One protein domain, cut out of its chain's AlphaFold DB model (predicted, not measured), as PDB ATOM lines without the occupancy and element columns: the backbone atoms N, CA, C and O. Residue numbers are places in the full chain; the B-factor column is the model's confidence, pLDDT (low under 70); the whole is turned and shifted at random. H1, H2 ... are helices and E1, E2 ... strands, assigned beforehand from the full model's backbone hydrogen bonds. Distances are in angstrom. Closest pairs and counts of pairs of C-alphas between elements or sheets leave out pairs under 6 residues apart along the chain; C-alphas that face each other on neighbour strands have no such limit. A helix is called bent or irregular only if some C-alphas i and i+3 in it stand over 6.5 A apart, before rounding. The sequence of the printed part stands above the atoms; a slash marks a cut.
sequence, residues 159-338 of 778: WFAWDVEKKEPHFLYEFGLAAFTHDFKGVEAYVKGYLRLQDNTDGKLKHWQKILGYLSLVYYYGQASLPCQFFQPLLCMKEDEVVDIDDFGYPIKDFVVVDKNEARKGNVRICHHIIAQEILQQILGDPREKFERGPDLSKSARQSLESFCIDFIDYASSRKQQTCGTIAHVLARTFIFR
ATOM      1  N   TRP A 159     -58.494   5.416  48.576       40.44
ATOM      2  CA  TRP A 159     -59.309   4.526  49.419       40.44
ATOM      3  C   TRP A 159     -58.464   3.486  50.167       40.44
ATOM      4  O   TRP A 159     -57.636   2.795  49.562       40.44
ATOM      5  N   PHE A 160     -58.746   3.338  51.464       40.50
ATOM      6  CA  PHE A 160     -58.170   2.333  52.359       40.50
ATOM      7  C   PHE A 160     -59.226   1.273  52.714       40.50
ATOM      8  O   PHE A 160     -60.370   1.614  53.007       40.50
ATOM      9  N   ALA A 161     -58.841  -0.001  52.728       37.00
ATOM     10  CA  ALA A 161     -59.588  -1.105  53.324       37.00
ATOM     11  C   ALA A 161     -58.876  -1.529  54.615       37.00
ATOM     12  O   ALA A 161     -57.658  -1.667  54.629       37.00
ATOM     13  N   TRP A 162     -59.606  -1.709  55.712       37.69
ATOM     14  CA  TRP A 162     -59.014  -2.071  57.001       37.69
ATOM     15  C   TRP A 162     -58.905  -3.593  57.154       37.69
ATOM     16  O   TRP A 162     -59.909  -4.296  57.087       37.69
ATOM     17  N   ASP A 163     -57.691  -4.097  57.389       39.50
ATOM     18  CA  ASP A 163     -57.458  -5.480  57.813       39.50
ATOM     19  C   ASP A 163     -57.952  -5.652  59.250       39.50
ATOM     20  O   ASP A 163     -57.355  -5.127  60.192       39.50
ATOM     21  N   VAL A 164     -59.065  -6.361  59.424       36.06
ATOM     22  CA  VAL A 164     -59.719  -6.517  60.731       36.06
ATOM     23  C   VAL A 164     -58.870  -7.361  61.694       36.06
ATOM     24  O   VAL A 164     -58.871  -7.098  62.897       36.06
ATOM     25  N   GLU A 165     -58.092  -8.325  61.188       33.59
ATOM     26  CA  GLU A 165     -57.228  -9.181  62.011       33.59
ATOM     27  C   GLU A 165     -55.915  -8.485  62.382       33.59
ATOM     28  O   GLU A 165     -55.463  -8.575  63.526       33.59
ATOM     29  N   LYS A 166     -55.298  -7.777  61.428       35.66
ATOM     30  CA  LYS A 166     -53.972  -7.159  61.616       35.66
ATOM     31  C   LYS A 166     -54.020  -5.698  62.039       35.66
ATOM     32  O   LYS A 166     -52.989  -5.163  62.438       35.66
ATOM     33  N   LYS A 167     -55.198  -5.066  62.000       39.44
ATOM     34  CA  LYS A 167     -55.414  -3.641  62.304       39.44
ATOM     35  C   LYS A 167     -54.541  -2.708  61.454       39.44
ATOM     36  O   LYS A 167     -54.072  -1.681  61.939       39.44
ATOM     37  N   GLU A 168     -54.312  -3.073  60.194       43.56
ATOM     38  CA  GLU A 168     -53.527  -2.286  59.237       43.56
ATOM     39  C   GLU A 168     -54.413  -1.845  58.056       43.56
ATOM     40  O   GLU A 168     -55.231  -2.637  57.578       43.56
ATOM     41  N   PRO A 169     -54.280  -0.603  57.558       41.12
ATOM     42  CA  PRO A 169     -54.946  -0.178  56.334       41.12
ATOM     43  C   PRO A 169     -54.213  -0.730  55.098       41.12
ATOM     44  O   PRO A 169     -53.006  -0.552  54.956       41.12
ATOM     45  N   HIS A 170     -54.952  -1.348  54.181       42.16
ATOM     46  CA  HIS A 170     -54.500  -1.739  52.840       42.16
ATOM     47  C   HIS A 170     -55.076  -0.794  51.798       42.16
ATOM     48  O   HIS A 170     -56.210  -0.331  51.925       42.16
ATOM     49  N   PHE A 171     -54.336  -0.527  50.730       49.78
ATOM     50  CA  PHE A 171     -54.847   0.336  49.671       49.78
ATOM     51  C   PHE A 171     -55.671  -0.469  48.666       49.78
ATOM     52  O   PHE A 171     -55.268  -1.540  48.217       49.78
ATOM     53  N   LEU A 172     -56.812   0.070  48.227       48.75
ATOM     54  CA  LEU A 172     -57.711  -0.645  47.307       48.75
ATOM     55  C   LEU A 172     -57.041  -1.008  45.962       48.75
ATOM     56  O   LEU A 172     -57.401  -2.001  45.326       48.75
ATOM     57  N   TYR A 173     -56.029  -0.243  45.533       52.28
ATOM     58  CA  TYR A 173     -55.266  -0.561  44.322       52.28
ATOM     59  C   TYR A 173     -54.443  -1.851  44.464       52.28
ATOM     60  O   TYR A 173     -54.184  -2.499  43.455       52.28
ATOM     61  N   GLU A 174     -54.046  -2.251  45.675       50.75
ATOM     62  CA  GLU A 174     -53.274  -3.477  45.917       50.75
ATOM     63  C   GLU A 174     -54.123  -4.712  45.606       50.75
ATOM     64  O   GLU A 174     -53.657  -5.636  44.939       50.75
ATOM     65  N   PHE A 175     -55.409  -4.669  45.966       53.88
ATOM     66  CA  PHE A 175     -56.395  -5.673  45.561       53.88
ATOM     67  C   PHE A 175     -56.614  -5.670  44.051       53.88
ATOM     68  O   PHE A 175     -56.667  -6.731  43.437       53.88
ATOM     69  N   GLY A 176     -56.683  -4.489  43.428       52.72
ATOM     70  CA  GLY A 176     -56.776  -4.368  41.973       52.72
ATOM     71  C   GLY A 176     -55.569  -4.973  41.244       52.72
ATOM     72  O   GLY A 176     -55.738  -5.689  40.258       52.72
ATOM     73  N   LEU A 177     -54.355  -4.741  41.747       56.44
ATOM     74  CA  LEU A 177     -53.121  -5.322  41.211       56.44
ATOM     75  C   LEU A 177     -53.073  -6.843  41.389       56.44
ATOM     76  O   LEU A 177     -52.612  -7.537  40.483       56.44
ATOM     77  N   ALA A 178     -53.556  -7.360  42.520       51.97
ATOM     78  CA  ALA A 178     -53.626  -8.795  42.775       51.97
ATOM     79  C   ALA A 178     -54.700  -9.489  41.918       51.97
ATOM     80  O   ALA A 178     -54.441 -10.550  41.356       51.97
ATOM     81  N   ALA A 179     -55.881  -8.880  41.780       47.50
ATOM     82  CA  ALA A 179     -57.019  -9.459  41.067       47.50
ATOM     83  C   ALA A 179     -56.865  -9.400  39.542       47.50
ATOM     84  O   ALA A 179     -57.176 -10.366  38.852       47.50
ATOM     85  N   PHE A 180     -56.389  -8.272  39.008       49.97
ATOM     86  CA  PHE A 180     -56.315  -8.050  37.560       49.97
ATOM     87  C   PHE A 180     -54.916  -8.252  36.986       49.97
ATOM     88  O   PHE A 180     -54.760  -8.316  35.772       49.97
ATOM     89  N   THR A 181     -53.889  -8.377  37.824       64.44
ATOM     90  CA  THR A 181     -52.501  -8.592  37.401       64.44
ATOM     91  C   THR A 181     -52.081  -7.669  36.238       64.44
ATOM     92  O   THR A 181     -52.127  -6.445  36.372       64.44
ATOM     93  N   HIS A 182     -51.673  -8.222  35.092       63.97
ATOM     94  CA  HIS A 182     -51.226  -7.469  33.916       63.97
ATOM     95  C   HIS A 182     -52.361  -6.719  33.195       63.97
ATOM     96  O   HIS A 182     -52.080  -5.779  32.446       63.97
ATOM     97  N   ASP A 183     -53.625  -7.064  33.461       59.66
ATOM     98  CA  ASP A 183     -54.801  -6.373  32.921       59.66
ATOM     99  C   ASP A 183     -55.126  -5.077  33.684       59.66
ATOM    100  O   ASP A 183     -55.973  -4.287  33.251       59.66
ATOM    101  N   PHE A 184     -54.431  -4.794  34.796       61.88
ATOM    102  CA  PHE A 184     -54.598  -3.546  35.536       61.88
ATOM    103  C   PHE A 184     -54.047  -2.346  34.740       61.88
ATOM    104  O   PHE A 184     -52.838  -2.127  34.608       61.88
ATOM    105  N   LYS A 185     -54.949  -1.518  34.197       61.06
ATOM    106  CA  LYS A 185     -54.592  -0.506  33.185       61.06
ATOM    107  C   LYS A 185     -53.803   0.707  33.713       61.06
ATOM    108  O   LYS A 185     -53.182   1.395  32.902       61.06
ATOM    109  N   GLY A 186     -53.738   0.931  35.030       67.31
ATOM    110  CA  GLY A 186     -53.141   2.130  35.644       67.31
ATOM    111  C   GLY A 186     -51.628   2.111  35.914       67.31
ATOM    112  O   GLY A 186     -51.051   3.182  36.097       67.31
ATOM    113  N   VAL A 187     -50.967   0.943  35.921       72.62
ATOM    114  CA  VAL A 187     -49.564   0.826  36.393       72.62
ATOM    115  C   VAL A 187     -48.586   1.641  35.548       72.62
ATOM    116  O   VAL A 187     -47.767   2.374  36.092       72.62
ATOM    117  N   GLU A 188     -48.706   1.559  34.224       80.06
ATOM    118  CA  GLU A 188     -47.835   2.265  33.275       80.06
ATOM    119  C   GLU A 188     -47.850   3.783  33.512       80.06
ATOM    120  O   GLU A 188     -46.800   4.413  33.668       80.06
ATOM    121  N   ALA A 189     -49.048   4.374  33.588       74.00
ATOM    122  CA  ALA A 189     -49.221   5.808  33.802       74.00
ATOM    123  C   ALA A 189     -48.753   6.239  35.198       74.00
ATOM    124  O   ALA A 189     -48.111   7.284  35.318       74.00
ATOM    125  N   TYR A 190     -49.027   5.421  36.221       75.62
ATOM    126  CA  TYR A 190     -48.541   5.629  37.583       75.62
ATOM    127  C   TYR A 190     -47.012   5.699  37.597       75.62
ATOM    128  O   TYR A 190     -46.450   6.755  37.872       75.62
ATOM    129  N   VAL A 191     -46.326   4.628  37.184       81.94
ATOM    130  CA  VAL A 191     -44.857   4.576  37.169       81.94
ATOM    131  C   VAL A 191     -44.277   5.719  36.339       81.94
ATOM    132  O   VAL A 191     -43.383   6.418  36.811       81.94
ATOM    133  N   LYS A 192     -44.832   5.995  35.154       80.75
ATOM    134  CA  LYS A 192     -44.356   7.071  34.274       80.75
ATOM    135  C   LYS A 192     -44.467   8.455  34.916       80.75
ATOM    136  O   LYS A 192     -43.551   9.269  34.776       80.75
ATOM    137  N   GLY A 193     -45.570   8.725  35.616       74.00
ATOM    138  CA  GLY A 193     -45.849  10.012  36.255       74.00
ATOM    139  C   GLY A 193     -44.863  10.376  37.369       74.00
ATOM    140  O   GLY A 193     -44.519  11.556  37.512       74.00
ATOM    141  N   TYR A 194     -44.369   9.377  38.106       81.62
ATOM    142  CA  TYR A 194     -43.382   9.566  39.172       81.62
ATOM    143  C   TYR A 194     -41.941   9.387  38.690       81.62
ATOM    144  O   TYR A 194     -41.081  10.180  39.065       81.62
ATOM    145  N   LEU A 195     -41.665   8.389  37.841       85.62
ATOM    146  CA  LEU A 195     -40.314   8.077  37.373       85.62
ATOM    147  C   LEU A 195     -39.748   9.177  36.458       85.62
ATOM    148  O   LEU A 195     -38.542   9.429  36.483       85.62
ATOM    149  N   ARG A 196     -40.617   9.843  35.678       86.69
ATOM    150  CA  ARG A 196     -40.322  11.033  34.854       86.69
ATOM    151  C   ARG A 196     -39.005  10.954  34.073       86.69
ATOM    152  O   ARG A 196     -38.216  11.895  34.057       86.69
ATOM    153  N   LEU A 197     -38.763   9.834  33.389       88.44
ATOM    154  CA  LEU A 197     -37.533   9.624  32.607       88.44
ATOM    155  C   LEU A 197     -37.341  10.661  31.490       88.44
ATOM    156  O   LEU A 197     -36.212  10.962  31.120       88.44
ATOM    157  N   GLN A 198     -38.434  11.242  30.987       84.38
ATOM    158  CA  GLN A 198     -38.403  12.338  30.013       84.38
ATOM    159  C   GLN A 198     -37.666  13.596  30.509       84.38
ATOM    160  O   GLN A 198     -37.209  14.387  29.689       84.38
ATOM    161  N   ASP A 199     -37.508  13.758  31.827       87.06
ATOM    162  CA  ASP A 199     -36.811  14.893  32.434       87.06
ATOM    163  C   ASP A 199     -35.278  14.695  32.441       87.06
ATOM    164  O   ASP A 199     -34.538  15.588  32.856       87.06
ATOM    165  N   ASN A 200     -34.777  13.526  32.021       89.62
ATOM    166  CA  ASN A 200     -33.347  13.209  31.988       89.62
ATOM    167  C   ASN A 200     -32.723  13.659  30.660       89.62
ATOM    168  O   ASN A 200     -32.532  12.873  29.732       89.62
ATOM    169  N   THR A 201     -32.390  14.945  30.563       83.38
ATOM    170  CA  THR A 201     -31.862  15.561  29.334       83.38
ATOM    171  C   THR A 201     -30.481  15.051  28.911       83.38
ATOM    172  O   THR A 201     -30.113  15.186  27.749       83.38
ATOM    173  N   ASP A 202     -29.706  14.477  29.834       85.12
ATOM    174  CA  ASP A 202     -28.374  13.910  29.587       85.12
ATOM    175  C   ASP A 202     -28.401  12.405  29.254       85.12
ATOM    176  O   ASP A 202     -27.352  11.796  29.034       85.12
ATOM    177  N   GLY A 203     -29.596  11.800  29.225       80.62
ATOM    178  CA  GLY A 203     -29.792  10.372  28.988       80.62
ATOM    179  C   GLY A 203     -29.322   9.467  30.132       80.62
ATOM    180  O   GLY A 203     -29.289   8.249  29.953       80.62
ATOM    181  N   LYS A 204     -28.955  10.016  31.298       88.88
ATOM    182  CA  LYS A 204     -28.501   9.240  32.458       88.88
ATOM    183  C   LYS A 204     -29.592   9.155  33.516       88.88
ATOM    184  O   LYS A 204     -30.387  10.069  33.709       88.88
ATOM    185  N   LEU A 205     -29.617   8.035  34.233       93.38
ATOM    186  CA  LEU A 205     -30.500   7.873  35.385       93.38
ATOM    187  C   LEU A 205     -29.982   8.701  36.562       93.38
ATOM    188  O   LEU A 205     -28.813   8.591  36.945       93.38
ATOM    189  N   LYS A 206     -30.881   9.465  37.182       94.06
ATOM    190  CA  LYS A 206     -30.647  10.108  38.479       94.06
ATOM    191  C   LYS A 206     -30.449   9.033  39.550       94.06
ATOM    192  O   LYS A 206     -30.957   7.919  39.416       94.06
ATOM    193  N   HIS A 207     -29.762   9.364  40.645       94.75
ATOM    194  CA  HIS A 207     -29.470   8.381  41.695       94.75
ATOM    195  C   HIS A 207     -30.731   7.689  42.232       94.75
ATOM    196  O   HIS A 207     -30.763   6.467  42.324       94.75
ATOM    197  N   TRP A 208     -31.806   8.437  42.489       93.69
ATOM    198  CA  TRP A 208     -33.062   7.864  42.978       93.69
ATOM    199  C   TRP A 208     -33.753   6.936  41.956       93.69
ATOM    200  O   TRP A 208     -34.345   5.929  42.338       93.69
ATOM    201  N   GLN A 209     -33.626   7.213  40.652       95.81
ATOM    202  CA  GLN A 209     -34.119   6.322  39.591       95.81
ATOM    203  C   GLN A 209     -33.280   5.042  39.525       95.81
ATOM    204  O   GLN A 209     -33.831   3.961  39.322       95.81
ATOM    205  N   LYS A 210     -31.958   5.137  39.748       96.25
ATOM    206  CA  LYS A 210     -31.087   3.959  39.886       96.25
ATOM    207  C   LYS A 210     -31.483   3.098  41.086       96.25
ATOM    208  O   LYS A 210     -31.557   1.883  40.936       96.25
ATOM    209  N   ILE A 211     -31.790   3.708  42.236       96.69
ATOM    210  CA  ILE A 211     -32.282   2.995  43.430       96.69
ATOM    211  C   ILE A 211     -33.531   2.172  43.078       96.69
ATOM    212  O   ILE A 211     -33.545   0.959  43.294       96.69
ATOM    213  N   LEU A 212     -34.544   2.803  42.473       96.69
ATOM    214  CA  LEU A 212     -35.766   2.112  42.047       96.69
ATOM    215  C   LEU A 212     -35.484   1.015  41.019       96.69
ATOM    216  O   LEU A 212     -36.052  -0.071  41.120       96.69
ATOM    217  N   GLY A 213     -34.587   1.258  40.063       97.50
ATOM    218  CA  GLY A 213     -34.182   0.261  39.076       97.50
ATOM    219  C   GLY A 213     -33.502  -0.960  39.701       97.50
ATOM    220  O   GLY A 213     -33.853  -2.089  39.365       97.50
ATOM    221  N   TYR A 214     -32.582  -0.766  40.650       97.56
ATOM    222  CA  TYR A 214     -31.911  -1.860  41.362       97.56
ATOM    223  C   TYR A 214     -32.874  -2.653  42.245       97.56
ATOM    224  O   TYR A 214     -32.876  -3.883  42.181       97.56
ATOM    225  N   LEU A 215     -33.732  -1.976  43.016       95.94
ATOM    226  CA  LEU A 215     -34.777  -2.630  43.811       95.94
ATOM    227  C   LEU A 215     -35.740  -3.424  42.928       95.94
ATOM    228  O   LEU A 215     -36.106  -4.551  43.258       95.94
ATOM    229  N   SER A 216     -36.109  -2.863  41.779       96.31
ATOM    230  CA  SER A 216     -36.982  -3.535  40.824       96.31
ATOM    231  C   SER A 216     -36.312  -4.757  40.208       96.31
ATOM    232  O   SER A 216     -36.948  -5.800  40.112       96.31
ATOM    233  N   LEU A 217     -35.021  -4.682  39.870       96.75
ATOM    234  CA  LEU A 217     -34.243  -5.799  39.327       96.75
ATOM    235  C   LEU A 217     -34.239  -7.003  40.275       96.75
ATOM    236  O   LEU A 217     -34.596  -8.114  39.877       96.75
ATOM    237  N   VAL A 218     -33.863  -6.775  41.537       93.06
ATOM    238  CA  VAL A 218     -33.745  -7.846  42.540       93.06
ATOM    239  C   VAL A 218     -35.103  -8.370  42.990       93.06
ATOM    240  O   VAL A 218     -35.236  -9.560  43.282       93.06
ATOM    241  N   TYR A 219     -36.128  -7.516  43.031       89.88
ATOM    242  CA  TYR A 219     -37.460  -7.940  43.436       89.88
ATOM    243  C   TYR A 219     -38.180  -8.677  42.307       89.88
ATOM    244  O   TYR A 219     -38.780  -9.718  42.552       89.88
ATOM    245  N   TYR A 220     -38.070  -8.202  41.065       90.00
ATOM    246  CA  TYR A 220     -38.669  -8.848  39.902       90.00
ATOM    247  C   TYR A 220     -38.055 -10.231  39.646       90.00
ATOM    248  O   TYR A 220     -38.782 -11.220  39.637       90.00
ATOM    249  N   TYR A 221     -36.726 -10.330  39.533       88.12
ATOM    250  CA  TYR A 221     -36.066 -11.599  39.199       88.12
ATOM    251  C   TYR A 221     -35.727 -12.483  40.403       88.12
ATOM    252  O   TYR A 221     -35.699 -13.703  40.271       88.12
ATOM    253  N   GLY A 222     -35.429 -11.894  41.562       82.31
ATOM    254  CA  GLY A 222     -34.940 -12.627  42.735       82.31
ATOM    255  C   GLY A 222     -35.955 -12.784  43.867       82.31
ATOM    256  O   GLY A 222     -35.684 -13.518  44.826       82.31
ATOM    257  N   GLN A 223     -37.104 -12.096  43.809       83.56
ATOM    258  CA  GLN A 223     -38.040 -11.971  44.940       83.56
ATOM    259  C   GLN A 223     -37.300 -11.612  46.240       83.56
ATOM    260  O   GLN A 223     -37.495 -12.221  47.297       83.56
ATOM    261  N   ALA A 224     -36.339 -10.697  46.120       84.94
ATOM    262  CA  ALA A 224     -35.424 -10.317  47.182       84.94
ATOM    263  C   ALA A 224     -35.601  -8.842  47.560       84.94
ATOM    264  O   ALA A 224     -36.129  -8.042  46.790       84.94
ATOM    265  N   SER A 225     -35.140  -8.508  48.760       89.06
ATOM    266  CA  SER A 225     -35.063  -7.155  49.310       89.06
ATOM    267  C   SER A 225     -33.595  -6.753  49.474       89.06
ATOM    268  O   SER A 225     -32.749  -7.630  49.676       89.06
ATOM    269  N   LEU A 226     -33.289  -5.458  49.476       90.81
ATOM    270  CA  LEU A 226     -31.940  -4.935  49.726       90.81
ATOM    271  C   LEU A 226     -31.891  -4.143  51.040       90.81
ATOM    272  O   LEU A 226     -32.859  -3.451  51.340       90.81
ATOM    273  N   PRO A 227     -30.791  -4.199  51.812       90.81
ATOM    274  CA  PRO A 227     -30.609  -3.345  52.991       90.81
ATOM    275  C   PRO A 227     -30.657  -1.858  52.633       90.81
ATOM    276  O   PRO A 227     -30.060  -1.475  51.628       90.81
ATOM    277  N   CYS A 228     -31.263  -1.004  53.464       91.12
ATOM    278  CA  CYS A 228     -31.245   0.453  53.248       91.12
ATOM    279  C   CYS A 228     -29.810   0.996  53.091       91.12
ATOM    280  O   CYS A 228     -29.509   1.704  52.130       91.12
ATOM    281  N   GLN A 229     -28.883   0.531  53.941       89.75
ATOM    282  CA  GLN A 229     -27.455   0.894  53.909       89.75
ATOM    283  C   GLN A 229     -26.758   0.608  52.565       89.75
ATOM    284  O   GLN A 229     -25.722   1.200  52.243       89.75
ATOM    285  N   PHE A 230     -27.311  -0.292  51.744       91.00
ATOM    286  CA  PHE A 230     -26.798  -0.566  50.402       91.00
ATOM    287  C   PHE A 230     -26.847   0.675  49.499       91.00
ATOM    288  O   PHE A 230     -26.023   0.809  48.594       91.00
ATOM    289  N   PHE A 231     -27.775   1.600  49.754       92.88
ATOM    290  CA  PHE A 231     -28.024   2.780  48.929       92.88
ATOM    291  C   PHE A 231     -27.365   4.070  49.442       92.88
ATOM    292  O   PHE A 231     -27.494   5.093  48.777       92.88
ATOM    293  N   GLN A 232     -26.608   4.025  50.546       91.56
ATOM    294  CA  GLN A 232     -25.956   5.195  51.168       91.56
ATOM    295  C   GLN A 232     -25.228   6.128  50.165       91.56
ATOM    296  O   GLN A 232     -25.512   7.326  50.170       91.56
ATOM    297  N   PRO A 233     -24.392   5.635  49.223       91.31
ATOM    298  CA  PRO A 233     -23.750   6.495  48.223       91.31
ATOM    299  C   PRO A 233     -24.725   7.138  47.232       91.31
ATOM    300  O   PRO A 233     -24.523   8.272  46.808       91.31
ATOM    301  N   LEU A 234     -25.783   6.420  46.843       93.75
ATOM    302  CA  LEU A 234     -26.795   6.937  45.915       93.75
ATOM    303  C   LEU A 234     -27.703   7.970  46.586       93.75
ATOM    304  O   LEU A 234     -28.180   8.884  45.918       93.75
ATOM    305  N   LEU A 235     -27.886   7.872  47.901       93.12
ATOM    306  CA  LEU A 235     -28.560   8.885  48.712       93.12
ATOM    307  C   LEU A 235     -27.655  10.089  49.033       93.12
ATOM    308  O   LEU A 235     -28.112  11.037  49.660       93.12
ATOM    309  N   CYS A 236     -26.398  10.082  48.568       91.12
ATOM    310  CA  CYS A 236     -25.401  11.124  48.834       91.12
ATOM    311  C   CYS A 236     -25.137  11.348  50.336       91.12
ATOM    312  O   CYS A 236     -24.772  12.450  50.742       91.12
ATOM    313  N   MET A 237     -25.316  10.301  51.142       89.81
ATOM    314  CA  MET A 237     -25.068  10.306  52.583       89.81
ATOM    315  C   MET A 237     -23.596   9.996  52.872       89.81
ATOM    316  O   MET A 237     -22.904   9.400  52.038       89.81
ATOM    317  N   LYS A 238     -23.092  10.393  54.041       86.75
ATOM    318  CA  LYS A 238     -21.700  10.121  54.443       86.75
ATOM    319  C   LYS A 238     -21.506   8.650  54.824       86.75
ATOM    320  O   LYS A 238     -22.468   7.933  55.080       86.75
ATOM    321  N   GLU A 239     -20.261   8.169  54.814       80.31
ATOM    322  CA  GLU A 239     -19.954   6.746  55.065       80.31
ATOM    323  C   GLU A 239     -20.288   6.277  56.488       80.31
ATOM    324  O   GLU A 239     -20.525   5.089  56.696       80.31
ATOM    325  N   ASP A 240     -20.311   7.199  57.448       83.44
ATOM    326  CA  ASP A 240     -20.640   6.980  58.855       83.44
ATOM    327  C   ASP A 240     -22.143   7.089  59.163       83.44
ATOM    328  O   ASP A 240     -22.570   6.736  60.262       83.44
ATOM    329  N   GLU A 241     -22.955   7.539  58.203       86.31
ATOM    330  CA  GLU A 241     -24.396   7.697  58.386       86.31
ATOM    331  C   GLU A 241     -25.138   6.365  58.183       86.31
ATOM    332  O   GLU A 241     -24.914   5.615  57.221       86.31
ATOM    333  N   VAL A 242     -26.044   6.074  59.119       87.25
ATOM    334  CA  VAL A 242     -26.968   4.940  59.039       87.25
ATOM    335  C   VAL A 242     -28.147   5.345  58.167       87.25
ATOM    336  O   VAL A 242     -28.737   6.394  58.398       87.25
ATOM    337  N   VAL A 243     -28.484   4.502  57.194       88.62
ATOM    338  CA  VAL A 243     -29.627   4.717  56.301       88.62
ATOM    339  C   VAL A 243     -30.824   3.904  56.771       88.62
ATOM    340  O   VAL A 243     -30.725   2.679  56.900       88.62
ATOM    341  N   ASP A 244     -31.965   4.563  56.930       89.00
ATOM    342  CA  ASP A 244     -33.267   3.954  57.188       89.00
ATOM    343  C   ASP A 244     -34.257   4.232  56.040       89.00
ATOM    344  O   ASP A 244     -33.940   4.894  55.051       89.00
ATOM    345  N   ILE A 245     -35.470   3.684  56.128       86.75
ATOM    346  CA  ILE A 245     -36.523   3.891  55.133       86.75
ATOM    347  C   ILE A 245     -36.937   5.366  55.015       86.75
ATOM    348  O   ILE A 245     -37.284   5.810  53.922       86.75
ATOM    349  N   ASP A 246     -36.849   6.136  56.099       88.62
ATOM    350  CA  ASP A 246     -37.232   7.552  56.110       88.62
ATOM    351  C   ASP A 246     -36.291   8.432  55.267       88.62
ATOM    352  O   ASP A 246     -36.700   9.490  54.783       88.62
ATOM    353  N   ASP A 247     -35.065   7.966  54.996       90.81
ATOM    354  CA  ASP A 247     -34.112   8.647  54.112       90.81
ATOM    355  C   ASP A 247     -34.503   8.537  52.626       90.81
ATOM    356  O   ASP A 247     -34.014   9.283  51.770       90.81
ATOM    357  N   PHE A 248     -35.424   7.628  52.287       89.56
ATOM    358  CA  PHE A 248     -35.957   7.498  50.935       89.56
ATOM    359  C   PHE A 248     -37.024   8.568  50.689       89.56
ATOM    360  O   PHE A 248     -38.225   8.336  50.791       89.56
ATOM    361  N   GLY A 249     -36.583   9.765  50.307       86.50
ATOM    362  CA  GLY A 249     -37.475  10.872  49.966       86.50
ATOM    363  C   GLY A 249     -38.421  10.592  48.785       86.50
ATOM    364  O   GLY A 249     -38.302   9.610  48.046       86.50
ATOM    365  N   TYR A 250     -39.368  11.507  48.567       80.00
ATOM    366  CA  TYR A 250     -40.241  11.481  47.390       80.00
ATOM    367  C   TYR A 250     -39.415  11.544  46.083       80.00
ATOM    368  O   TYR A 250     -38.522  12.390  45.984       80.00
ATOM    369  N   PRO A 251     -39.706  10.715  45.059       82.94
ATOM    370  CA  PRO A 251     -40.836   9.783  44.959       82.94
ATOM    371  C   PRO A 251     -40.524   8.337  45.388       82.94
ATOM    372  O   PRO A 251     -41.372   7.470  45.213       82.94
ATOM    373  N   ILE A 252     -39.328   8.028  45.909       86.12
ATOM    374  CA  ILE A 252     -38.932   6.636  46.184       86.12
ATOM    375  C   ILE A 252     -39.843   5.982  47.225       86.12
ATOM    376  O   ILE A 252     -40.276   4.852  46.999       86.12
ATOM    377  N   LYS A 253     -40.170   6.688  48.317       83.38
ATOM    378  CA  LYS A 253     -41.062   6.185  49.379       83.38
ATOM    379  C   LYS A 253     -42.397   5.623  48.875       83.38
ATOM    380  O   LYS A 253     -42.903   4.682  49.468       83.38
ATOM    381  N   ASP A 254     -42.926   6.133  47.761       77.75
ATOM    382  CA  ASP A 254     -44.227   5.711  47.219       77.75
ATOM    383  C   ASP A 254     -44.136   4.376  46.443       77.75
ATOM    384  O   ASP A 254     -45.146   3.788  46.051       77.75
ATOM    385  N   PHE A 255     -42.918   3.874  46.206       80.81
ATOM    386  CA  PHE A 255     -42.655   2.607  45.518       80.81
ATOM    387  C   PHE A 255     -42.079   1.522  46.423       80.81
ATOM    388  O   PHE A 255     -41.997   0.371  45.985       80.81
ATOM    389  N   VAL A 256     -41.639   1.854  47.639       84.56
ATOM    390  CA  VAL A 256     -40.874   0.938  48.493       84.56
ATOM    391  C   VAL A 256     -41.610   0.602  49.781       84.56
ATOM    392  O   VAL A 256     -42.339   1.411  50.336       84.56
ATOM    393  N   VAL A 257     -41.398  -0.619  50.262       82.50
ATOM    394  CA  VAL A 257     -41.906  -1.105  51.549       82.50
ATOM    395  C   VAL A 257     -40.804  -1.852  52.290       82.50
ATOM    396  O   VAL A 257     -39.923  -2.454  51.662       82.50
ATOM    397  N   VAL A 258     -40.869  -1.847  53.622       83.81
ATOM    398  CA  VAL A 258     -39.975  -2.651  54.470       83.81
ATOM    399  C   VAL A 258     -40.292  -4.138  54.286       83.81
ATOM    400  O   VAL A 258     -41.459  -4.539  54.216       83.81
ATOM    401  N   ASP A 259     -39.259  -4.977  54.204       76.69
ATOM    402  CA  ASP A 259     -39.437  -6.427  54.246       76.69
ATOM    403  C   ASP A 259     -39.882  -6.838  55.661       76.69
ATOM    404  O   ASP A 259     -39.147  -6.675  56.634       76.69
ATOM    405  N   LYS A 260     -41.112  -7.357  55.773       69.88
ATOM    406  CA  LYS A 260     -41.709  -7.794  57.047       69.88
ATOM    407  C   LYS A 260     -41.077  -9.086  57.589       69.88
ATOM    408  O   LYS A 260     -41.409  -9.503  58.694       69.88
ATOM    409  N   ASN A 261     -40.197  -9.747  56.834       66.88
ATOM    410  CA  ASN A 261     -39.494 -10.933  57.306       66.88
ATOM    411  C   ASN A 261     -38.464 -10.554  58.384       66.88
ATOM    412  O   ASN A 261     -37.532  -9.797  58.110       66.88
ATOM    413  N   GLU A 262     -38.591 -11.116  59.590       57.81
ATOM    414  CA  GLU A 262     -37.702 -10.825  60.727       57.81
ATOM    415  C   GLU A 262     -36.214 -11.038  60.402       57.81
ATOM    416  O   GLU A 262     -35.367 -10.265  60.850       57.81
ATOM    417  N   ALA A 263     -35.886 -12.013  59.545       58.16
ATOM    418  CA  ALA A 263     -34.515 -12.279  59.100       58.16
ATOM    419  C   ALA A 263     -33.947 -11.203  58.148       58.16
ATOM    420  O   ALA A 263     -32.784 -11.272  57.746       58.16
ATOM    421  N   ARG A 264     -34.769 -10.235  57.734       66.38
ATOM    422  CA  ARG A 264     -34.465  -9.171  56.764       66.38
ATOM    423  C   ARG A 264     -34.848  -7.785  57.285       66.38
ATOM    424  O   ARG A 264     -35.063  -6.868  56.494       66.38
ATOM    425  N   LYS A 265     -34.923  -7.624  58.608       67.88
ATOM    426  CA  LYS A 265     -35.221  -6.346  59.259       67.88
ATOM    427  C   LYS A 265     -34.262  -5.247  58.767       67.88
ATOM    428  O   LYS A 265     -33.052  -5.453  58.757       67.88
ATOM    429  N   GLY A 266     -34.806  -4.102  58.348       77.06
ATOM    430  CA  GLY A 266     -34.034  -2.995  57.754       77.06
ATOM    431  C   GLY A 266     -33.756  -3.136  56.249       77.06
ATOM    432  O   GLY A 266     -33.019  -2.332  55.676       77.06
ATOM    433  N   ASN A 267     -34.336  -4.145  55.590       87.81
ATOM    434  CA  ASN A 267     -34.332  -4.237  54.136       87.81
ATOM    435  C   ASN A 267     -35.595  -3.621  53.532       87.81
ATOM    436  O   ASN A 267     -36.689  -3.719  54.086       87.81
ATOM    437  N   VAL A 268     -35.445  -3.087  52.325       90.19
ATOM    438  CA  VAL A 268     -36.514  -2.526  51.505       90.19
ATOM    439  C   VAL A 268     -36.658  -3.287  50.192       90.19
ATOM    440  O   VAL A 268     -35.706  -3.863  49.652       90.19
ATOM    441  N   ARG A 269     -37.880  -3.305  49.670       88.56
ATOM    442  CA  ARG A 269     -38.237  -3.878  48.366       88.56
ATOM    443  C   ARG A 269     -39.275  -3.001  47.680       88.56
ATOM    444  O   ARG A 269     -39.924  -2.192  48.335       88.56
ATOM    445  N   ILE A 270     -39.483  -3.211  46.383       84.94
ATOM    446  CA  ILE A 270     -40.620  -2.597  45.689       84.94
ATOM    447  C   ILE A 270     -41.933  -3.151  46.261       84.94
ATOM    448  O   ILE A 270     -42.024  -4.341  46.587       84.94
ATOM    449  N   CYS A 271     -42.942  -2.289  46.381       80.00
ATOM    450  CA  CYS A 271     -44.247  -2.599  46.957       80.00
ATOM    451  C   CYS A 271     -44.931  -3.794  46.271       80.00
ATOM    452  O   CYS A 271     -45.407  -4.698  46.962       80.00
ATOM    453  N   HIS A 272     -44.883  -3.864  44.934       78.81
ATOM    454  CA  HIS A 272     -45.546  -4.906  44.150       78.81
ATOM    455  C   HIS A 272     -44.711  -5.412  42.961       78.81
ATOM    456  O   HIS A 272     -43.957  -4.666  42.336       78.81
ATOM    457  N   HIS A 273     -44.874  -6.692  42.603       81.25
ATOM    458  CA  HIS A 273     -44.085  -7.347  41.548       81.25
ATOM    459  C   HIS A 273     -44.316  -6.730  40.158       81.25
ATOM    460  O   HIS A 273     -43.363  -6.503  39.420       81.25
ATOM    461  N   ILE A 274     -45.569  -6.396  39.835       78.25
ATOM    462  CA  ILE A 274     -45.948  -5.748  38.564       78.25
ATOM    463  C   ILE A 274     -45.391  -4.324  38.482       78.25
ATOM    464  O   ILE A 274     -44.966  -3.883  37.420       78.25
ATOM    465  N   ILE A 275     -45.325  -3.619  39.614       82.06
ATOM    466  CA  ILE A 275     -44.715  -2.288  39.679       82.06
ATOM    467  C   ILE A 275     -43.207  -2.395  39.427       82.06
ATOM    468  O   ILE A 275     -42.669  -1.622  38.642       82.06
ATOM    469  N   ALA A 276     -42.528  -3.388  40.013       88.19
ATOM    470  CA  ALA A 276     -41.114  -3.645  39.733       88.19
ATOM    471  C   ALA A 276     -40.866  -3.975  38.250       88.19
ATOM    472  O   ALA A 276     -39.935  -3.445  37.643       88.19
ATOM    473  N   GLN A 277     -41.713  -4.812  37.644       91.75
ATOM    474  CA  GLN A 277     -41.641  -5.099  36.212       91.75
ATOM    475  C   GLN A 277     -41.786  -3.824  35.375       91.75
ATOM    476  O   GLN A 277     -40.987  -3.595  34.471       91.75
ATOM    477  N   GLU A 278     -42.778  -2.991  35.687       89.38
ATOM    478  CA  GLU A 278     -43.060  -1.764  34.945       89.38
ATOM    479  C   GLU A 278     -41.933  -0.730  35.095       89.38
ATOM    480  O   GLU A 278     -41.525  -0.117  34.108       89.38
ATOM    481  N   ILE A 279     -41.349  -0.583  36.291       94.56
ATOM    482  CA  ILE A 279     -40.161   0.258  36.501       94.56
ATOM    483  C   ILE A 279     -39.009  -0.218  35.605       94.56
ATOM    484  O   ILE A 279     -38.395   0.596  34.916       94.56
ATOM    485  N   LEU A 280     -38.725  -1.527  35.561       96.25
ATOM    486  CA  LEU A 280     -37.689  -2.075  34.676       96.25
ATOM    487  C   LEU A 280     -38.021  -1.855  33.199       96.25
ATOM    488  O   LEU A 280     -37.140  -1.482  32.428       96.25
ATOM    489  N   GLN A 281     -39.275  -2.071  32.806       94.81
ATOM    490  CA  GLN A 281     -39.741  -1.882  31.437       94.81
ATOM    491  C   GLN A 281     -39.522  -0.437  30.971       94.81
ATOM    492  O   GLN A 281     -39.031  -0.236  29.862       94.81
ATOM    493  N   GLN A 282     -39.814   0.558  31.813       94.00
ATOM    494  CA  GLN A 282     -39.610   1.966  31.468       94.00
ATOM    495  C   GLN A 282     -38.138   2.394  31.524       94.00
ATOM    496  O   GLN A 282     -37.708   3.157  30.665       94.00
ATOM    497  N   ILE A 283     -37.354   1.908  32.496       96.06
ATOM    498  CA  ILE A 283     -35.919   2.238  32.606       96.06
ATOM    499  C   ILE A 283     -35.115   1.657  31.437       96.06
ATOM    500  O   ILE A 283     -34.185   2.297  30.951       96.06
ATOM    501  N   LEU A 284     -35.432   0.430  31.021       95.31
ATOM    502  CA  LEU A 284     -34.619  -0.335  30.073       95.31
ATOM    503  C   LEU A 284     -35.150  -0.292  28.637       95.31
ATOM    504  O   LEU A 284     -34.374  -0.497  27.700       95.31
ATOM    505  N   GLY A 285     -36.462  -0.122  28.471       91.94
ATOM    506  CA  GLY A 285     -37.147  -0.195  27.185       91.94
ATOM    507  C   GLY A 285     -37.101   1.106  26.388       91.94
ATOM    508  O   GLY A 285     -36.971   2.197  26.936       91.94
ATOM    509  N   ASP A 286     -37.247   0.989  25.069       88.88
ATOM    510  CA  ASP A 286     -37.458   2.128  24.179       88.88
ATOM    511  C   ASP A 286     -38.899   2.646  24.354       88.88
ATOM    512  O   ASP A 286     -39.844   1.906  24.058       88.88
ATOM    513  N   PRO A 287     -39.109   3.916  24.759       82.56
ATOM    514  CA  PRO A 287     -40.444   4.502  24.909       82.56
ATOM    515  C   PRO A 287     -41.292   4.497  23.629       82.56
ATOM    516  O   PRO A 287     -42.496   4.743  23.682       82.56
ATOM    517  N   ARG A 288     -40.671   4.289  22.460       83.56
ATOM    518  CA  ARG A 288     -41.339   4.235  21.151       83.56
ATOM    519  C   ARG A 288     -41.797   2.824  20.780       83.56
ATOM    520  O   ARG A 288     -42.576   2.679  19.835       83.56
ATOM    521  N   GLU A 289     -41.313   1.791  21.472       86.00
ATOM    522  CA  GLU A 289     -41.713   0.408  21.221       86.00
ATOM    523  C   GLU A 289     -43.155   0.196  21.698       86.00
ATOM    524  O   GLU A 289     -43.474   0.346  22.874       86.00
ATOM    525  N   LYS A 290     -44.047  -0.186  20.776       77.69
ATOM    526  CA  LYS A 290     -45.375  -0.677  21.153       77.69
ATOM    527  C   LYS A 290     -45.220  -2.085  21.716       77.69
ATOM    528  O   LYS A 290     -44.895  -3.004  20.968       77.69
ATOM    529  N   PHE A 291     -45.464  -2.234  23.011       76.81
ATOM    530  CA  PHE A 291     -45.374  -3.502  23.723       76.81
ATOM    531  C   PHE A 291     -46.735  -3.872  24.321       76.81
ATOM    532  O   PHE A 291     -47.415  -3.033  24.908       76.81
ATOM    533  N   GLU A 292     -47.148  -5.122  24.125       74.31
ATOM    534  CA  GLU A 292     -48.376  -5.663  24.707       74.31
ATOM    535  C   GLU A 292     -48.101  -6.080  26.153       74.31
ATOM    536  O   GLU A 292     -47.098  -6.741  26.425       74.31
ATOM    537  N   ARG A 293     -48.962  -5.665  27.089       68.44
ATOM    538  CA  ARG A 293     -48.757  -5.951  28.513       68.44
ATOM    539  C   ARG A 293     -48.826  -7.451  28.758       68.44
ATOM    540  O   ARG A 293     -49.710  -8.136  28.256       68.44
ATOM    541  N   GLY A 294     -47.894  -7.941  29.559       74.94
ATOM    542  CA  GLY A 294     -47.802  -9.347  29.909       74.94
ATOM    543  C   GLY A 294     -46.707  -9.592  30.942       74.94
ATOM    544  O   GLY A 294     -46.122  -8.634  31.446       74.94
ATOM    545  N   PRO A 295     -46.397 -10.862  31.241       74.50
ATOM    546  CA  PRO A 295     -45.427 -11.250  32.269       74.50
ATOM    547  C   PRO A 295     -43.962 -11.092  31.846       74.50
ATOM    548  O   PRO A 295     -43.064 -11.353  32.634       74.50
ATOM    549  N   ASP A 296     -43.703 -10.704  30.600       84.38
ATOM    550  CA  ASP A 296     -42.360 -10.590  30.042       84.38
ATOM    551  C   ASP A 296     -41.952  -9.121  29.874       84.38
ATOM    552  O   ASP A 296     -42.793  -8.233  29.760       84.38
ATOM    553  N   LEU A 297     -40.646  -8.855  29.809       90.50
ATOM    554  CA  LEU A 297     -40.134  -7.557  29.366       90.50
ATOM    555  C   LEU A 297     -40.136  -7.460  27.832       90.50
ATOM    556  O   LEU A 297     -39.945  -8.457  27.122       90.50
ATOM    557  N   SER A 298     -40.284  -6.236  27.324       92.88
ATOM    558  CA  SER A 298     -40.159  -5.913  25.899       92.88
ATOM    559  C   SER A 298     -38.798  -6.297  25.316       92.88
ATOM    560  O   SER A 298     -37.814  -6.548  26.025       92.88
ATOM    561  N   LYS A 299     -38.713  -6.333  23.983       91.75
ATOM    562  CA  LYS A 299     -37.479  -6.720  23.301       91.75
ATOM    563  C   LYS A 299     -36.367  -5.701  23.535       91.75
ATOM    564  O   LYS A 299     -35.234  -6.123  23.758       91.75
ATOM    565  N   SER A 300     -36.669  -4.402  23.492       94.12
ATOM    566  CA  SER A 300     -35.682  -3.353  23.788       94.12
ATOM    567  C   SER A 300     -35.203  -3.422  25.239       94.12
ATOM    568  O   SER A 300     -33.996  -3.436  25.475       94.12
ATOM    569  N   ALA A 301     -36.113  -3.608  26.202       94.44
ATOM    570  CA  ALA A 301     -35.743  -3.757  27.609       94.44
ATOM    571  C   ALA A 301     -34.795  -4.948  27.824       94.44
ATOM    572  O   ALA A 301     -33.762  -4.821  28.481       94.44
ATOM    573  N   ARG A 302     -35.084  -6.090  27.186       95.19
ATOM    574  CA  ARG A 302     -34.225  -7.285  27.208       95.19
ATOM    575  C   ARG A 302     -32.839  -7.078  26.581       95.19
ATOM    576  O   ARG A 302     -31.916  -7.820  26.917       95.19
ATOM    577  N   GLN A 303     -32.680  -6.120  25.667       94.56
ATOM    578  CA  GLN A 303     -31.380  -5.759  25.082       94.56
ATOM    579  C   GLN A 303     -30.541  -4.908  26.040       94.56
ATOM    580  O   GLN A 303     -29.335  -5.118  26.132       94.56
ATOM    581  N   SER A 304     -31.176  -4.015  26.799       95.50
ATOM    582  CA  SER A 304     -30.512  -3.149  27.786       95.50
ATOM    583  C   SER A 304     -30.185  -3.856  29.114       95.50
ATOM    584  O   SER A 304     -29.437  -3.321  29.937       95.50
ATOM    585  N   LEU A 305     -30.722  -5.065  29.341       96.56
ATOM    586  CA  LEU A 305     -30.513  -5.830  30.578       96.56
ATOM    587  C   LEU A 305     -29.038  -6.141  30.860       96.56
ATOM    588  O   LEU A 305     -28.647  -6.073  32.019       96.56
ATOM    589  N   GLU A 306     -28.223  -6.477  29.850       96.94
ATOM    590  CA  GLU A 306     -26.801  -6.813  30.058       96.94
ATOM    591  C   GLU A 306     -26.068  -5.668  30.765       96.94
ATOM    592  O   GLU A 306     -25.514  -5.857  31.847       96.94
ATOM    593  N   SER A 307     -26.113  -4.468  30.178       96.38
ATOM    594  CA  SER A 307     -25.441  -3.286  30.720       96.38
ATOM    595  C   SER A 307     -25.958  -2.913  32.104       96.38
ATOM    596  O   SER A 307     -25.168  -2.549  32.972       96.38
ATOM    597  N   PHE A 308     -27.265  -3.045  32.339       97.81
ATOM    598  CA  PHE A 308     -27.857  -2.708  33.632       97.81
ATOM    599  C   PHE A 308     -27.490  -3.721  34.725       97.81
ATOM    600  O   PHE A 308     -27.218  -3.342  35.862       97.81
ATOM    601  N   CYS A 309     -27.410  -5.011  34.378       97.94
ATOM    602  CA  CYS A 309     -26.916  -6.043  35.286       97.94
ATOM    603  C   CYS A 309     -25.448  -5.804  35.655       97.94
ATOM    604  O   CYS A 309     -25.084  -5.977  36.815       97.94
ATOM    605  N   ILE A 310     -24.615  -5.402  34.690       97.69
ATOM    606  CA  ILE A 310     -23.204  -5.073  34.932       97.69
ATOM    607  C   ILE A 310     -23.081  -3.862  35.869       97.69
ATOM    608  O   ILE A 310     -22.364  -3.973  36.859       97.69
ATOM    609  N   ASP A 311     -23.824  -2.771  35.623       96.75
ATOM    610  CA  ASP A 311     -23.857  -1.578  36.498       96.75
ATOM    611  C   ASP A 311     -24.258  -1.953  37.936       96.75
ATOM    612  O   ASP A 311     -23.609  -1.551  38.902       96.75
ATOM    613  N   PHE A 312     -25.274  -2.811  38.086       96.81
ATOM    614  CA  PHE A 312     -25.704  -3.304  39.394       96.81
ATOM    615  C   PHE A 312     -24.641  -4.170  40.089       96.81
ATOM    616  O   PHE A 312     -24.400  -3.996  41.285       96.81
ATOM    617  N   ILE A 313     -23.992  -5.092  39.369       96.25
ATOM    618  CA  ILE A 313     -22.930  -5.946  39.922       96.25
ATOM    619  C   ILE A 313     -21.727  -5.096  40.350       96.25
ATOM    620  O   ILE A 313     -21.189  -5.313  41.436       96.25
ATOM    621  N   ASP A 314     -21.328  -4.119  39.535       95.19
ATOM    622  CA  ASP A 314     -20.258  -3.172  39.858       95.19
ATOM    623  C   ASP A 314     -20.577  -2.377  41.118       95.19
ATOM    624  O   ASP A 314     -19.781  -2.367  42.063       95.19
ATOM    625  N   TYR A 315     -21.778  -1.802  41.180       94.25
ATOM    626  CA  TYR A 315     -22.248  -1.099  42.363       94.25
ATOM    627  C   TYR A 315     -22.224  -2.008  43.600       94.25
ATOM    628  O   TYR A 315     -21.628  -1.647  44.613       94.25
ATOM    629  N   ALA A 316     -22.770  -3.224  43.509       92.50
ATOM    630  CA  ALA A 316     -22.778  -4.181  44.613       92.50
ATOM    631  C   ALA A 316     -21.363  -4.577  45.072       92.50
ATOM    632  O   ALA A 316     -21.104  -4.694  46.271       92.50
ATOM    633  N   SER A 317     -20.431  -4.753  44.131       91.12
ATOM    634  CA  SER A 317     -19.047  -5.146  44.417       91.12
ATOM    635  C   SER A 317     -18.282  -4.096  45.228       91.12
ATOM    636  O   SER A 317     -17.518  -4.451  46.128       91.12
ATOM    637  N   SER A 318     -18.557  -2.810  44.987       87.38
ATOM    638  CA  SER A 318     -17.941  -1.693  45.717       87.38
ATOM    639  C   SER A 318     -18.341  -1.645  47.200       87.38
ATOM    640  O   SER A 318     -17.690  -0.986  48.004       87.38
ATOM    641  N   ARG A 319     -19.388  -2.390  47.584       80.12
ATOM    642  CA  ARG A 319     -20.000  -2.395  48.923       80.12
ATOM    643  C   ARG A 319     -19.699  -3.656  49.736       80.12
ATOM    644  O   ARG A 319     -20.253  -3.843  50.821       80.12
ATOM    645  N   LYS A 320     -18.807  -4.523  49.240       67.44
ATOM    646  CA  LYS A 320     -18.484  -5.823  49.852       67.44
ATOM    647  C   LYS A 320     -18.128  -5.756  51.335       67.44
ATOM    648  O   LYS A 320     -18.562  -6.624  52.085       67.44
ATOM    649  N   GLN A 321     -17.362  -4.751  51.765       61.16
ATOM    650  CA  GLN A 321     -16.884  -4.669  53.151       61.16
ATOM    651  C   GLN A 321     -17.999  -4.366  54.166       61.16
ATOM    652  O   GLN A 321     -17.876  -4.748  55.322       61.16
ATOM    653  N   GLN A 322     -19.103  -3.742  53.741       54.09
ATOM    654  CA  GLN A 322     -20.157  -3.268  54.646       54.09
ATOM    655  C   GLN A 322     -21.361  -4.225  54.750       54.09
ATOM    656  O   GLN A 322     -22.175  -4.082  55.655       54.09
ATOM    657  N   THR A 323     -21.514  -5.198  53.837       55.41
ATOM    658  CA  THR A 323     -22.759  -6.001  53.710       55.41
ATOM    659  C   THR A 323     -22.549  -7.452  53.214       55.41
ATOM    660  O   THR A 323     -23.474  -8.093  52.707       55.41
ATOM    661  N   CYS A 324     -21.325  -7.974  53.372       56.94
ATOM    662  CA  CYS A 324     -20.746  -9.166  52.722       56.94
ATOM    663  C   CYS A 324     -21.652 -10.419  52.597       56.94
ATOM    664  O   CYS A 324     -21.612 -11.097  51.573       56.94
ATOM    665  N   GLY A 325     -22.513 -10.724  53.577       68.06
ATOM    666  CA  GLY A 325     -23.396 -11.903  53.529       68.06
ATOM    667  C   GLY A 325     -24.727 -11.685  52.796       68.06
ATOM    668  O   GLY A 325     -25.131 -12.499  51.962       68.06
ATOM    669  N   THR A 326     -25.413 -10.578  53.087       79.38
ATOM    670  CA  THR A 326     -26.770 -10.309  52.580       79.38
ATOM    671  C   THR A 326     -26.764 -10.021  51.084       79.38
ATOM    672  O   THR A 326     -27.612 -10.528  50.352       79.38
ATOM    673  N   ILE A 327     -25.774  -9.267  50.599       85.44
ATOM    674  CA  ILE A 327     -25.677  -8.923  49.174       85.44
ATOM    675  C   ILE A 327     -25.329 -10.141  48.323       85.44
ATOM    676  O   ILE A 327     -25.956 -10.343  47.285       85.44
ATOM    677  N   ALA A 328     -24.414 -11.003  48.777       83.50
ATOM    678  CA  ALA A 328     -24.115 -12.257  48.085       83.50
ATOM    679  C   ALA A 328     -25.373 -13.133  47.946       83.50
ATOM    680  O   ALA A 328     -25.653 -13.659  46.868       83.50
ATOM    681  N   HIS A 329     -26.199 -13.213  48.997       84.19
ATOM    682  CA  HIS A 329     -27.474 -13.926  48.939       84.19
ATOM    683  C   HIS A 329     -28.458 -13.303  47.934       84.19
ATOM    684  O   HIS A 329     -29.070 -14.029  47.151       84.19
ATOM    685  N   VAL A 330     -28.604 -11.974  47.913       88.19
ATOM    686  CA  VAL A 330     -29.478 -11.278  46.948       88.19
ATOM    687  C   VAL A 330     -29.003 -11.503  45.510       88.19
ATOM    688  O   VAL A 330     -29.817 -11.799  44.631       88.19
ATOM    689  N   LEU A 331     -27.692 -11.438  45.269       91.56
ATOM    690  CA  LEU A 331     -27.092 -11.735  43.970       91.56
ATOM    691  C   LEU A 331     -27.338 -13.190  43.557       91.56
ATOM    692  O   LEU A 331     -27.751 -13.432  42.425       91.56
ATOM    693  N   ALA A 332     -27.182 -14.149  44.475       87.94
ATOM    694  CA  ALA A 332     -27.508 -15.549  44.217       87.94
ATOM    695  C   ALA A 332     -28.991 -15.726  43.850       87.94
ATOM    696  O   ALA A 332     -29.321 -16.340  42.835       87.94
ATOM    697  N   ARG A 333     -29.909 -15.125  44.614       86.12
ATOM    698  CA  ARG A 333     -31.345 -15.183  44.305       86.12
ATOM    699  C   ARG A 333     -31.681 -14.601  42.935       86.12
ATOM    700  O   ARG A 333     -32.545 -15.140  42.256       86.12
ATOM    701  N   THR A 334     -30.994 -13.535  42.539       90.44
ATOM    702  CA  THR A 334     -31.278 -12.803  41.299       90.44
ATOM    703  C   THR A 334     -30.663 -13.487  40.075       90.44
ATOM    704  O   THR A 334     -31.352 -13.713  39.085       90.44
ATOM    705  N   PHE A 335     -29.375 -13.844  40.129       92.19
ATOM    706  CA  PHE A 335     -28.600 -14.295  38.963       92.19
ATOM    707  C   PHE A 335     -28.417 -15.811  38.863       92.19
ATOM    708  O   PHE A 335     -28.068 -16.315  37.792       92.19
ATOM    709  N   ILE A 336     -28.626 -16.541  39.959       85.94
ATOM    710  CA  ILE A 336     -28.224 -17.946  40.082       85.94
ATOM    711  C   ILE A 336     -29.425 -18.866  40.276       85.94
ATOM    712  O   ILE A 336     -29.549 -19.887  39.586       85.94
ATOM    713  N   PHE A 337     -30.316 -18.513  41.201       78.81
ATOM    714  CA  PHE A 337     -31.500 -19.310  41.485       78.81
ATOM    715  C   PHE A 337     -32.482 -19.274  40.321       78.81
ATOM    716  O   PHE A 337     -32.622 -18.298  39.586       78.81
ATOM    717  N   ARG A 338     -33.131 -20.416  40.114       70.56
ATOM    718  CA  ARG A 338     -34.113 -20.591  39.054       70.56
ATOM    719  C   ARG A 338     -35.472 -20.267  39.634       70.56
ATOM    720  O   ARG A 338     -35.809 -20.785  40.693       70.56
TER     721      ARG A 338
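This is residues 159 to 338 of the 778 residues of an uncharacterized protein of Crassostrea gigas (UniProt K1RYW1). A helical body is built round H3 in the middle, with H5 crossing it, the small hairpin E3 and E4 packed on it mainly through E4, and H7 meeting its last part. H1, H2 and H6 reach H5, and a second small hairpin, E1 and E2, lies far out beyond H1. The 180 printed residues have seven named helices and four named strands, in the order E1 E2 H1 H2 H3 H4 E3 E4 H5 H6 H7; each hairpin is a two-stranded antiparallel sheet, and the class is mostly helix. The whole is compact, with a radius of gyration of the C-alphas of 16.4 A and spans of 45 by 43 by 35 A.

E1 is residues 160 to 162, beginning at C-alpha 160 (-58.170, 2.333, 52.359), and E2 is residues 169 to 171. H1, residues 172 to 183, is 15.8 A long and irregular, with C-alphas 179 and 182 9.4 A apart. H2 is residues 187 to 195. H3, residues 207 to 222, is 21.7 A long and begins at C-alpha 207 (-29.470, 8.381, 41.695). H4 is residues 228 to 231, E3 residues 256 to 258 and E4 residues 267 to 270. H5, residues 273 to 284, is 16.4 A long. H6, residues 299 to 317, is 28.1 A long, with a kink of 36 degrees near residue 307; it is irregular, but only just, with C-alphas 303 and 306 6.8 A apart. H7, residues 320 to 335, is 17.1 A long, with a kink of 57 degrees near residue 327; it is irregular, with C-alphas 322 and 325 9.3 A apart, and ends at C-alpha 335 (-28.600, -14.295, 38.963).

H5 is the hub. It touches H3 at a steep tilt of 54 degrees, opposite ways; the closest C-alphas, of Ser 216 and Ala 276, are 4.3 A apart. H5 touches H2 (Val 191 and Ile 279 closest, C-alphas 6.4 A apart). Residues 280 to 284 of H5 touch residues 300 to 305 of H6, about perpendicular at 83 degrees; the closest C-alphas, of Leu 284 and Ala 301, are 4.4 A apart. H1 and H5 only just touch, with 3 pairs of C-alphas within 8 A, the closest those of Thr 181 and Ile 274, 7.2 A apart. Residues 217 to 222 of H3 touch residues 330 to 335 of H7; the closest C-alphas, of Gly 222 and Thr 334, are 3.9 A apart. H4 is close to but not clearly touching H3, with C-alphas 211 and 231 7.0 A apart. Hydrogen-bond range holds for N 161 and O 170, 2.8 A, in the hairpin E1 and E2, and for N 257 and O 269, 2.9 A, in the hairpin E3 and E4. Every O i to N i+4 pair is within range in H2, H3 and H5, against 6 of 8 in H1, 13 of 15 in H6 and 9 of 12 in H7; H4 is too short for such a pair.

The two C-alphas farthest apart, of Glu 165 and Asp 202, are 49.2 A apart. The printed part has no cut; the links H2 to H3, H4 to E3 and H5 to H6 are long, and residues 199 to 204 stand free. The mean pLDDT of the printed part is 80.0, with residues 159 to 186, 260 to 265, 293 and 320 to 325 under 70.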